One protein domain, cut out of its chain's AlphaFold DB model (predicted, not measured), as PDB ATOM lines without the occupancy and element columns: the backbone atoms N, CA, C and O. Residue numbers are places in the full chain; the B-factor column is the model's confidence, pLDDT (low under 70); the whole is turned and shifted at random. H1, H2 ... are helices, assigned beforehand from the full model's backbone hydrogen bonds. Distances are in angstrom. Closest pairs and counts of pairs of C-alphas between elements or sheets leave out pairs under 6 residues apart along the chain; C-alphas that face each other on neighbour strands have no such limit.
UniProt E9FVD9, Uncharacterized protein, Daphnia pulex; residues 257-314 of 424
ATOM      1  N   LEU A 257     -45.949  63.898 -26.866       76.19
ATOM      2  CA  LEU A 257     -46.068  62.476 -26.519       76.19
ATOM      3  C   LEU A 257     -45.428  62.160 -25.158       76.19
ATOM      4  O   LEU A 257     -45.989  61.411 -24.363       76.19
ATOM      5  N   LYS A 258     -44.333  62.852 -24.816       75.00
ATOM      6  CA  LYS A 258     -43.683  62.765 -23.497       75.00
ATOM      7  C   LYS A 258     -44.622  63.109 -22.328       75.00
ATOM      8  O   LYS A 258     -44.417  62.633 -21.216       75.00
ATOM      9  N   LYS A 259     -45.625  63.964 -22.554       70.06
ATOM     10  CA  LYS A 259     -46.586  64.427 -21.534       70.06
ATOM     11  C   LYS A 259     -47.959  63.773 -21.659       70.06
ATOM     12  O   LYS A 259     -48.612  63.579 -20.638       70.06
ATOM     13  N   GLY A 260     -48.399  63.532 -22.892       71.00
ATOM     14  CA  GLY A 260     -49.733  63.044 -23.233       71.00
ATOM     15  C   GLY A 260     -49.823  61.534 -23.442       71.00
ATOM     16  O   GLY A 260     -50.928  61.031 -23.569       71.00
ATOM     17  N   ALA A 261     -48.698  60.814 -23.495       76.81
ATOM     18  CA  ALA A 261     -48.664  59.353 -23.559       76.81
ATOM     19  C   ALA A 261     -47.305  58.828 -23.060       76.81
ATOM     20  O   ALA A 261     -46.522  58.253 -23.817       76.81
ATOM     21  N   LYS A 262     -47.004  59.052 -21.773       76.00
ATOM     22  CA  LYS A 262     -45.696  58.730 -21.170       76.00
ATOM     23  C   LYS A 262     -45.278  57.272 -21.404       76.00
ATOM     24  O   LYS A 262     -44.155  57.048 -21.836       76.00
ATOM     25  N   LEU A 263     -46.184  56.312 -21.200       81.56
ATOM     26  CA  LEU A 263     -45.903  54.884 -21.410       81.56
ATOM     27  C   LEU A 263     -45.516  54.570 -22.863       81.56
ATOM     28  O   LEU A 263     -44.573  53.824 -23.100       81.56
ATOM     29  N   VAL A 264     -46.202  55.179 -23.838       83.50
ATOM     30  CA  VAL A 264     -45.887  55.022 -25.270       83.50
ATOM     31  C   VAL A 264     -44.546  55.666 -25.596       83.50
ATOM     32  O   VAL A 264     -43.751  55.083 -26.322       83.50
ATOM     33  N   PHE A 265     -44.272  56.853 -25.050       82.62
ATOM     34  CA  PHE A 265     -42.993  57.530 -25.241       82.62
ATOM     35  C   PHE A 265     -41.828  56.704 -24.673       82.62
ATOM     36  O   PHE A 265     -40.824  56.519 -25.354       82.62
ATOM     37  N   GLU A 266     -41.976  56.155 -23.466       82.69
ATOM     38  CA  GLU A 266     -40.979  55.276 -22.846       82.69
ATOM     39  C   GLU A 266     -40.803  53.966 -23.621       82.69
ATOM     40  O   GLU A 266     -39.670  53.525 -23.816       82.69
ATOM     41  N   ALA A 267     -41.894  53.377 -24.122       86.38
ATOM     42  CA  ALA A 267     -41.827  52.204 -24.985       86.38
ATOM     43  C   ALA A 267     -41.093  52.518 -26.295       86.38
ATOM     44  O   ALA A 267     -40.148  51.822 -26.648       86.38
ATOM     45  N   LEU A 268     -41.439  53.618 -26.971       85.25
ATOM     46  CA  LEU A 268     -40.792  54.065 -28.206       85.25
ATOM     47  C   LEU A 268     -39.283  54.275 -28.028       85.25
ATOM     48  O   LEU A 268     -38.506  53.963 -28.930       85.25
ATOM     49  N   GLN A 269     -38.837  54.759 -26.864       79.69
ATOM     50  CA  GLN A 269     -37.408  54.875 -26.561       79.69
ATOM     51  C   GLN A 269     -36.707  53.508 -26.524       79.69
ATOM     52  O   GLN A 269     -35.569  53.414 -26.983       79.69
ATOM     53  N   ARG A 270     -37.394  52.458 -26.060       80.69
ATOM     54  CA  ARG A 270     -36.870  51.090 -25.916       80.69
ATOM     55  C   ARG A 270     -37.041  50.213 -27.158       80.69
ATOM     56  O   ARG A 270     -36.250  49.296 -27.331       80.69
ATOM     57  N   VAL A 271     -38.030  50.490 -28.019       84.88
ATOM     58  CA  VAL A 271     -38.249  49.745 -29.274       84.88
ATOM     59  C   VAL A 271     -36.974  49.761 -30.105       84.88
ATOM     60  O   VAL A 271     -36.481  50.823 -30.484       84.88
ATOM     61  N   PHE A 272     -36.443  48.589 -30.398       80.94
ATOM     62  CA  PHE A 272     -35.254  48.417 -31.210       80.94
ATOM     63  C   PHE A 272     -35.400  47.113 -31.979       80.94
ATOM     64  O   PHE A 272     -35.946  46.151 -31.443       80.94
ATOM     65  N   PHE A 273     -34.923  47.120 -33.217       80.44
ATOM     66  CA  PHE A 273     -34.908  45.959 -34.089       80.44
ATOM     67  C   PHE A 273     -33.474  45.741 -34.559       80.44
ATOM     68  O   PHE A 273     -32.826  46.677 -35.040       80.44
ATOM     69  N   THR A 274     -32.979  44.519 -34.424       81.81
ATOM     70  CA  THR A 274     -31.706  44.100 -35.005       81.81
ATOM     71  C   THR A 274     -31.837  43.939 -36.520       81.81
ATOM     72  O   THR A 274     -32.935  43.852 -37.078       81.81
ATOM     73  N   GLN A 275     -30.703  43.876 -37.218       74.88
ATOM     74  CA  GLN A 275     -30.702  43.613 -38.658       74.88
ATOM     75  C   GLN A 275     -31.291  42.231 -38.988       74.88
ATOM     76  O   GLN A 275     -31.992  42.091 -39.986       74.88
ATOM     77  N   GLU A 276     -31.051  41.230 -38.140       82.75
ATOM     78  CA  GLU A 276     -31.605  39.878 -38.285       82.75
ATOM     79  C   GLU A 276     -33.133  39.880 -38.162       82.75
ATOM     80  O   GLU A 276     -33.819  39.290 -38.994       82.75
ATOM     81  N   GLU A 277     -33.679  40.613 -37.187       81.44
ATOM     82  CA  GLU A 277     -35.128  40.756 -37.003       81.44
ATOM     83  C   GLU A 277     -35.789  41.476 -38.184       81.44
ATOM     84  O   GLU A 277     -36.843  41.042 -38.653       81.44
ATOM     85  N   TYR A 278     -35.162  42.538 -38.706       82.25
ATOM     86  CA  TYR A 278     -35.634  43.212 -39.918       82.25
ATOM     87  C   TYR A 278     -35.619  42.289 -41.137       82.25
ATOM     88  O   TYR A 278     -36.612  42.224 -41.862       82.25
ATOM     89  N   ASN A 279     -34.527  41.551 -41.346       81.94
ATOM     90  CA  ASN A 279     -34.424  40.596 -42.447       81.94
ATOM     91  C   ASN A 279     -35.483  39.497 -42.337       81.94
ATOM     92  O   ASN A 279     -36.109  39.169 -43.335       81.94
ATOM     93  N   ALA A 280     -35.745  38.974 -41.136       84.12
ATOM     94  CA  ALA A 280     -36.774  37.957 -40.927       84.12
ATOM     95  C   ALA A 280     -38.183  38.469 -41.283       84.12
ATOM     96  O   ALA A 280     -38.965  37.746 -41.899       84.12
ATOM     97  N   MET A 281     -38.505  39.724 -40.941       85.00
ATOM     98  CA  MET A 281     -39.767  40.349 -41.360       85.00
ATOM     99  C   MET A 281     -39.843  40.527 -42.882       85.00
ATOM    100  O   MET A 281     -40.892  40.273 -43.474       85.00
ATOM    101  N   LEU A 282     -38.742  40.927 -43.524       82.62
ATOM    102  CA  LEU A 282     -38.668  41.088 -44.979       82.62
ATOM    103  C   LEU A 282     -38.750  39.750 -45.729       82.62
ATOM    104  O   LEU A 282     -39.432  39.678 -46.747       82.62
ATOM    105  N   HIS A 283     -38.141  38.686 -45.206       83.44
ATOM    106  CA  HIS A 283     -38.245  37.336 -45.761       83.44
ATOM    107  C   HIS A 283     -39.704  36.863 -45.777       83.44
ATOM    108  O   HIS A 283     -40.225  36.467 -46.817       83.44
ATOM    109  N   LEU A 284     -40.412  36.998 -44.646       80.56
ATOM    110  CA  LEU A 284     -41.841  36.664 -44.552       80.56
ATOM    111  C   LEU A 284     -42.704  37.482 -45.521       80.56
ATOM    112  O   LEU A 284     -43.718  36.990 -46.017       80.56
ATOM    113  N   TYR A 285     -42.311  38.730 -45.783       81.81
ATOM    114  CA  TYR A 285     -42.962  39.580 -46.772       81.81
ATOM    115  C   TYR A 285     -42.733  39.075 -48.198       81.81
ATOM    116  O   TYR A 285     -43.679  38.991 -48.978       81.81
ATOM    117  N   ASN A 286     -41.501  38.691 -48.526       78.25
ATOM    118  CA  ASN A 286     -41.123  38.216 -49.853       78.25
ATOM    119  C   ASN A 286     -41.729  36.844 -50.210       78.25
ATOM    120  O   ASN A 286     -42.010  36.592 -51.380       78.25
ATOM    121  N   GLU A 287     -41.960  35.964 -49.231       78.31
ATOM    122  CA  GLU A 287     -42.520  34.621 -49.459       78.31
ATOM    123  C   GLU A 287     -44.013  34.605 -49.819       78.31
ATOM    124  O   GLU A 287     -44.520  33.599 -50.320       78.31
ATOM    125  N   ARG A 288     -44.749  35.689 -49.557       76.06
ATOM    126  CA  ARG A 288     -46.211  35.706 -49.669       76.06
ATOM    127  C   ARG A 288     -46.654  36.398 -50.977       76.06
ATOM    128  O   ARG A 288     -46.461  37.602 -51.132       76.06
ATOM    129  N   PRO A 289     -47.264  35.667 -51.935       61.81
ATOM    130  CA  PRO A 289     -47.518  36.162 -53.294       61.81
ATOM    131  C   PRO A 289     -48.717  37.121 -53.448       61.81
ATOM    132  O   PRO A 289     -48.848  37.746 -54.501       61.81
ATOM    133  N   GLU A 290     -49.586  37.272 -52.441       58.56
ATOM    134  CA  GLU A 290     -50.819  38.074 -52.538       58.56
ATOM    135  C   GLU A 290     -50.735  39.380 -51.726       58.56
ATOM    136  O   GLU A 290     -50.472  39.394 -50.522       58.56
ATOM    137  N   LYS A 291     -50.945  40.509 -52.416       61.94
ATOM    138  CA  LYS A 291     -50.866  41.865 -51.862       61.94
ATOM    139  C   LYS A 291     -52.208  42.277 -51.241       61.94
ATOM    140  O   LYS A 291     -53.033  42.828 -51.961       61.94
ATOM    141  N   GLU A 292     -52.356  42.024 -49.935       57.53
ATOM    142  CA  GLU A 292     -53.191  42.718 -48.912       57.53
ATOM    143  C   GLU A 292     -54.118  41.798 -48.075       57.53
ATOM    144  O   GLU A 292     -54.812  40.965 -48.660       57.53
ATOM    145  N   PRO A 293     -54.204  41.985 -46.731       54.53
ATOM    146  CA  PRO A 293     -53.397  42.860 -45.871       54.53
ATOM    147  C   PRO A 293     -52.208  42.079 -45.281       54.53
ATOM    148  O   PRO A 293     -52.204  41.637 -44.133       54.53
ATOM    149  N   LEU A 294     -51.172  41.913 -46.103       72.06
ATOM    150  CA  LEU A 294     -49.979  41.117 -45.818       72.06
ATOM    151  C   LEU A 294     -49.164  41.647 -44.619       72.06
ATOM    152  O   LEU A 294     -48.619  40.878 -43.832       72.06
ATOM    153  N   VAL A 295     -49.078  42.972 -44.471       80.12
ATOM    154  CA  VAL A 295     -48.158  43.612 -43.514       80.12
ATOM    155  C   VAL A 295     -48.633  43.469 -42.071       80.12
ATOM    156  O   VAL A 295     -47.830  43.157 -41.194       80.12
ATOM    157  N   GLU A 296     -49.926  43.669 -41.812       82.75
ATOM    158  CA  GLU A 296     -50.486  43.537 -40.461       82.75
ATOM    159  C   GLU A 296     -50.387  42.098 -39.955       82.75
ATOM    160  O   GLU A 296     -50.058  41.869 -38.790       82.75
ATOM    161  N   GLU A 297     -50.614  41.124 -40.839       85.12
ATOM    162  CA  GLU A 297     -50.493  39.711 -40.501       85.12
ATOM    163  C   GLU A 297     -49.041  39.334 -40.184       85.12
ATOM    164  O   GLU A 297     -48.787  38.724 -39.145       85.12
ATOM    165  N   ILE A 298     -48.077  39.769 -41.008       86.25
ATOM    166  CA  ILE A 298     -46.645  39.551 -40.744       86.25
ATOM    167  C   ILE A 298     -46.231  40.197 -39.425       86.25
ATOM    168  O   ILE A 298     -45.562  39.557 -38.615       86.25
ATOM    169  N   ALA A 299     -46.640  41.444 -39.175       88.31
ATOM    170  CA  ALA A 299     -46.336  42.130 -37.924       88.31
ATOM    171  C   ALA A 299     -46.944  41.390 -36.719       88.31
ATOM    172  O   ALA A 299     -46.283  41.221 -35.693       88.31
ATOM    173  N   CYS A 300     -48.181  40.899 -36.846       89.06
ATOM    174  CA  CYS A 300     -48.848  40.115 -35.811       89.06
ATOM    175  C   CYS A 300     -48.117  38.793 -35.535       89.06
ATOM    176  O   CYS A 300     -47.869  38.448 -34.377       89.06
ATOM    177  N   ASP A 301     -47.742  38.065 -36.584       87.81
ATOM    178  CA  ASP A 301     -47.009  36.805 -36.478       87.81
ATOM    179  C   ASP A 301     -45.616  37.009 -35.885       87.81
ATOM    180  O   ASP A 301     -45.203  36.244 -35.010       87.81
ATOM    181  N   TRP A 302     -44.917  38.072 -36.288       88.44
ATOM    182  CA  TRP A 302     -43.634  38.446 -35.706       88.44
ATOM    183  C   TRP A 302     -43.778  38.756 -34.211       88.44
ATOM    184  O   TRP A 302     -43.025  38.214 -33.402       88.44
ATOM    185  N   MET A 303     -44.792  39.529 -33.807       91.62
ATOM    186  CA  MET A 303     -45.058  39.815 -32.391       91.62
ATOM    187  C   MET A 303     -45.356  38.535 -31.596       91.62
ATOM    188  O   MET A 303     -44.837  38.359 -30.496       91.62
ATOM    189  N   LYS A 304     -46.145  37.599 -32.136       92.31
ATOM    190  CA  LYS A 304     -46.432  36.319 -31.459       92.31
ATOM    191  C   LYS A 304     -45.182  35.457 -31.273       92.31
ATOM    192  O   LYS A 304     -45.080  34.759 -30.269       92.31
ATOM    193  N   ARG A 305     -44.255  35.494 -32.233       91.25
ATOM    194  CA  ARG A 305     -43.034  34.672 -32.235       91.25
ATOM    195  C   ARG A 305     -41.885  35.264 -31.419       91.25
ATOM    196  O   ARG A 305     -40.998  34.510 -31.046       91.25
ATOM    197  N   ASN A 306     -41.909  36.565 -31.116       90.75
ATOM    198  CA  ASN A 306     -40.793  37.265 -30.461       90.75
ATOM    199  C   ASN A 306     -41.155  37.904 -29.098       90.75
ATOM    200  O   ASN A 306     -40.843  39.079 -28.881       90.75
ATOM    201  N   PRO A 307     -41.791  37.177 -28.149       92.50
ATOM    202  CA  PRO A 307     -42.170  37.727 -26.843       92.50
ATOM    203  C   PRO A 307     -40.985  38.259 -26.036       92.50
ATOM    204  O   PRO A 307     -41.106  39.281 -25.358       92.50
ATOM    205  N   ASP A 308     -39.827  37.617 -26.150       89.44
ATOM    206  CA  ASP A 308     -38.621  37.989 -25.410       89.44
ATOM    207  C   ASP A 308     -38.017  39.315 -25.892       89.44
ATOM    208  O   ASP A 308     -37.374  40.014 -25.111       89.44
ATOM    209  N   VAL A 309     -38.273  39.698 -27.148       86.00
ATOM    210  CA  VAL A 309     -37.804  40.960 -27.739       86.00
ATOM    211  C   VAL A 309     -38.703  42.109 -27.292       86.00
ATOM    212  O   VAL A 309     -38.254  43.037 -26.618       86.00
ATOM    213  N   TRP A 310     -40.003  42.046 -27.602       87.69
ATOM    214  CA  TRP A 310     -40.898  43.174 -27.327       87.69
ATOM    215  C   TRP A 310     -41.281  43.318 -25.854       87.69
ATOM    216  O   TRP A 310     -41.711  44.393 -25.430       87.69
ATOM    217  N   SER A 311     -41.109  42.277 -25.035       86.25
ATOM    218  CA  SER A 311     -41.288  42.399 -23.584       86.25
ATOM    219  C   SER A 311     -40.309  43.398 -22.966       86.25
ATOM    220  O   SER A 311     -40.692  44.114 -22.041       86.25
ATOM    221  N   GLN A 312     -39.101  43.532 -23.524       82.00
ATOM    222  CA  GLN A 312     -38.092  44.504 -23.091       82.00
ATOM    223  C   GLN A 312     -38.480  45.945 -23.441       82.00
ATOM    224  O   GLN A 312     -38.024  46.895 -22.800       82.00
ATOM    225  N   TRP A 313     -39.361  46.129 -24.428       84.69
ATOM    226  CA  TRP A 313     -39.864  47.450 -24.799       84.69
ATOM    227  C   TRP A 313     -40.856  47.999 -23.775       84.69
ATOM    228  O   TRP A 313     -41.085  49.206 -23.728       84.69
ATOM    229  N   LYS A 314     -41.445  47.140 -22.934       81.88
ATOM    230  CA  LYS A 314     -42.394  47.573 -21.905       81.88
ATOM    231  C   LYS A 314     -41.705  48.492 -20.895       81.88
ATOM    232  O   LYS A 314     -40.611  48.160 -20.433       81.88
TER     233      LYS A 314
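What this domain is: This is residues 257 to 314 of the 424 residues of an uncharacterized protein of Daphnia pulex (UniProt E9FVD9). Five helices form an elongated, loose ring with a hollow middle: H3 and H4 make a V near one end, and H5 folds back from H4 to meet H2, with the stretch 271 to 274 joining H2 to H3. H1 makes a corner with H2 at the far end of the long axis. The printed part has 58 residues with five named helices, H1 to H5 in order, and no named strand; its class is all helix. It is loose, with a radius of gyration of the C-alphas of 13.8 A and spans of 42 by 22 by 18 A.

Where its parts are: H1, residues 257 to 260, begins with C-alpha 257 at (-46.068, 62.476, -26.519) and is 5.0 A long. H2, residues 262 to 270, measures 12.6 A. H3, residues 275 to 286, measures 16.2 A, and H4, residues 294 to 305, 16.6 A. H5, residues 307 to 313, measures 10.2 A and ends with C-alpha 313 at (-39.864, 47.450, -24.799).

How they stand to each other: H1 and H2 touch only at the corner by their link, the closest C-alphas being those of Lys 258 and Phe 265, 5.6 A. H2 and H3 are apart. H3 touches H4 with residues 281 to 285 alone, at a steep tilt of 45 degrees, opposite ways; the closest C-alphas, of Leu 284 and Ile 298, are 6.8 A apart. H4 and H5 are close but not clearly touching, about perpendicular at 82 degrees, with C-alphas 303 and 310 closest at 7.4 A. H5 touches H2, closest at the C-alphas of Trp 313 and Arg 270, 4.8 A, at a steep tilt of 63 degrees, opposite ways. In H2, H3 and H4 every O i to N i+4 pair is within hydrogen-bond range; in H5 1 of 3 is, beside 2 of 4 O i to N i+3 pairs, and H1 is too short for an O i to N i+4 pair.

The domain as a whole: The two C-alphas farthest apart, of Lys 259 and Pro 289, are 42.5 A apart. The printed part has no cut and no long link. The mean pLDDT of the printed part is 80.7; residues 289 to 293, in the short link from H3 to H4, are under 70.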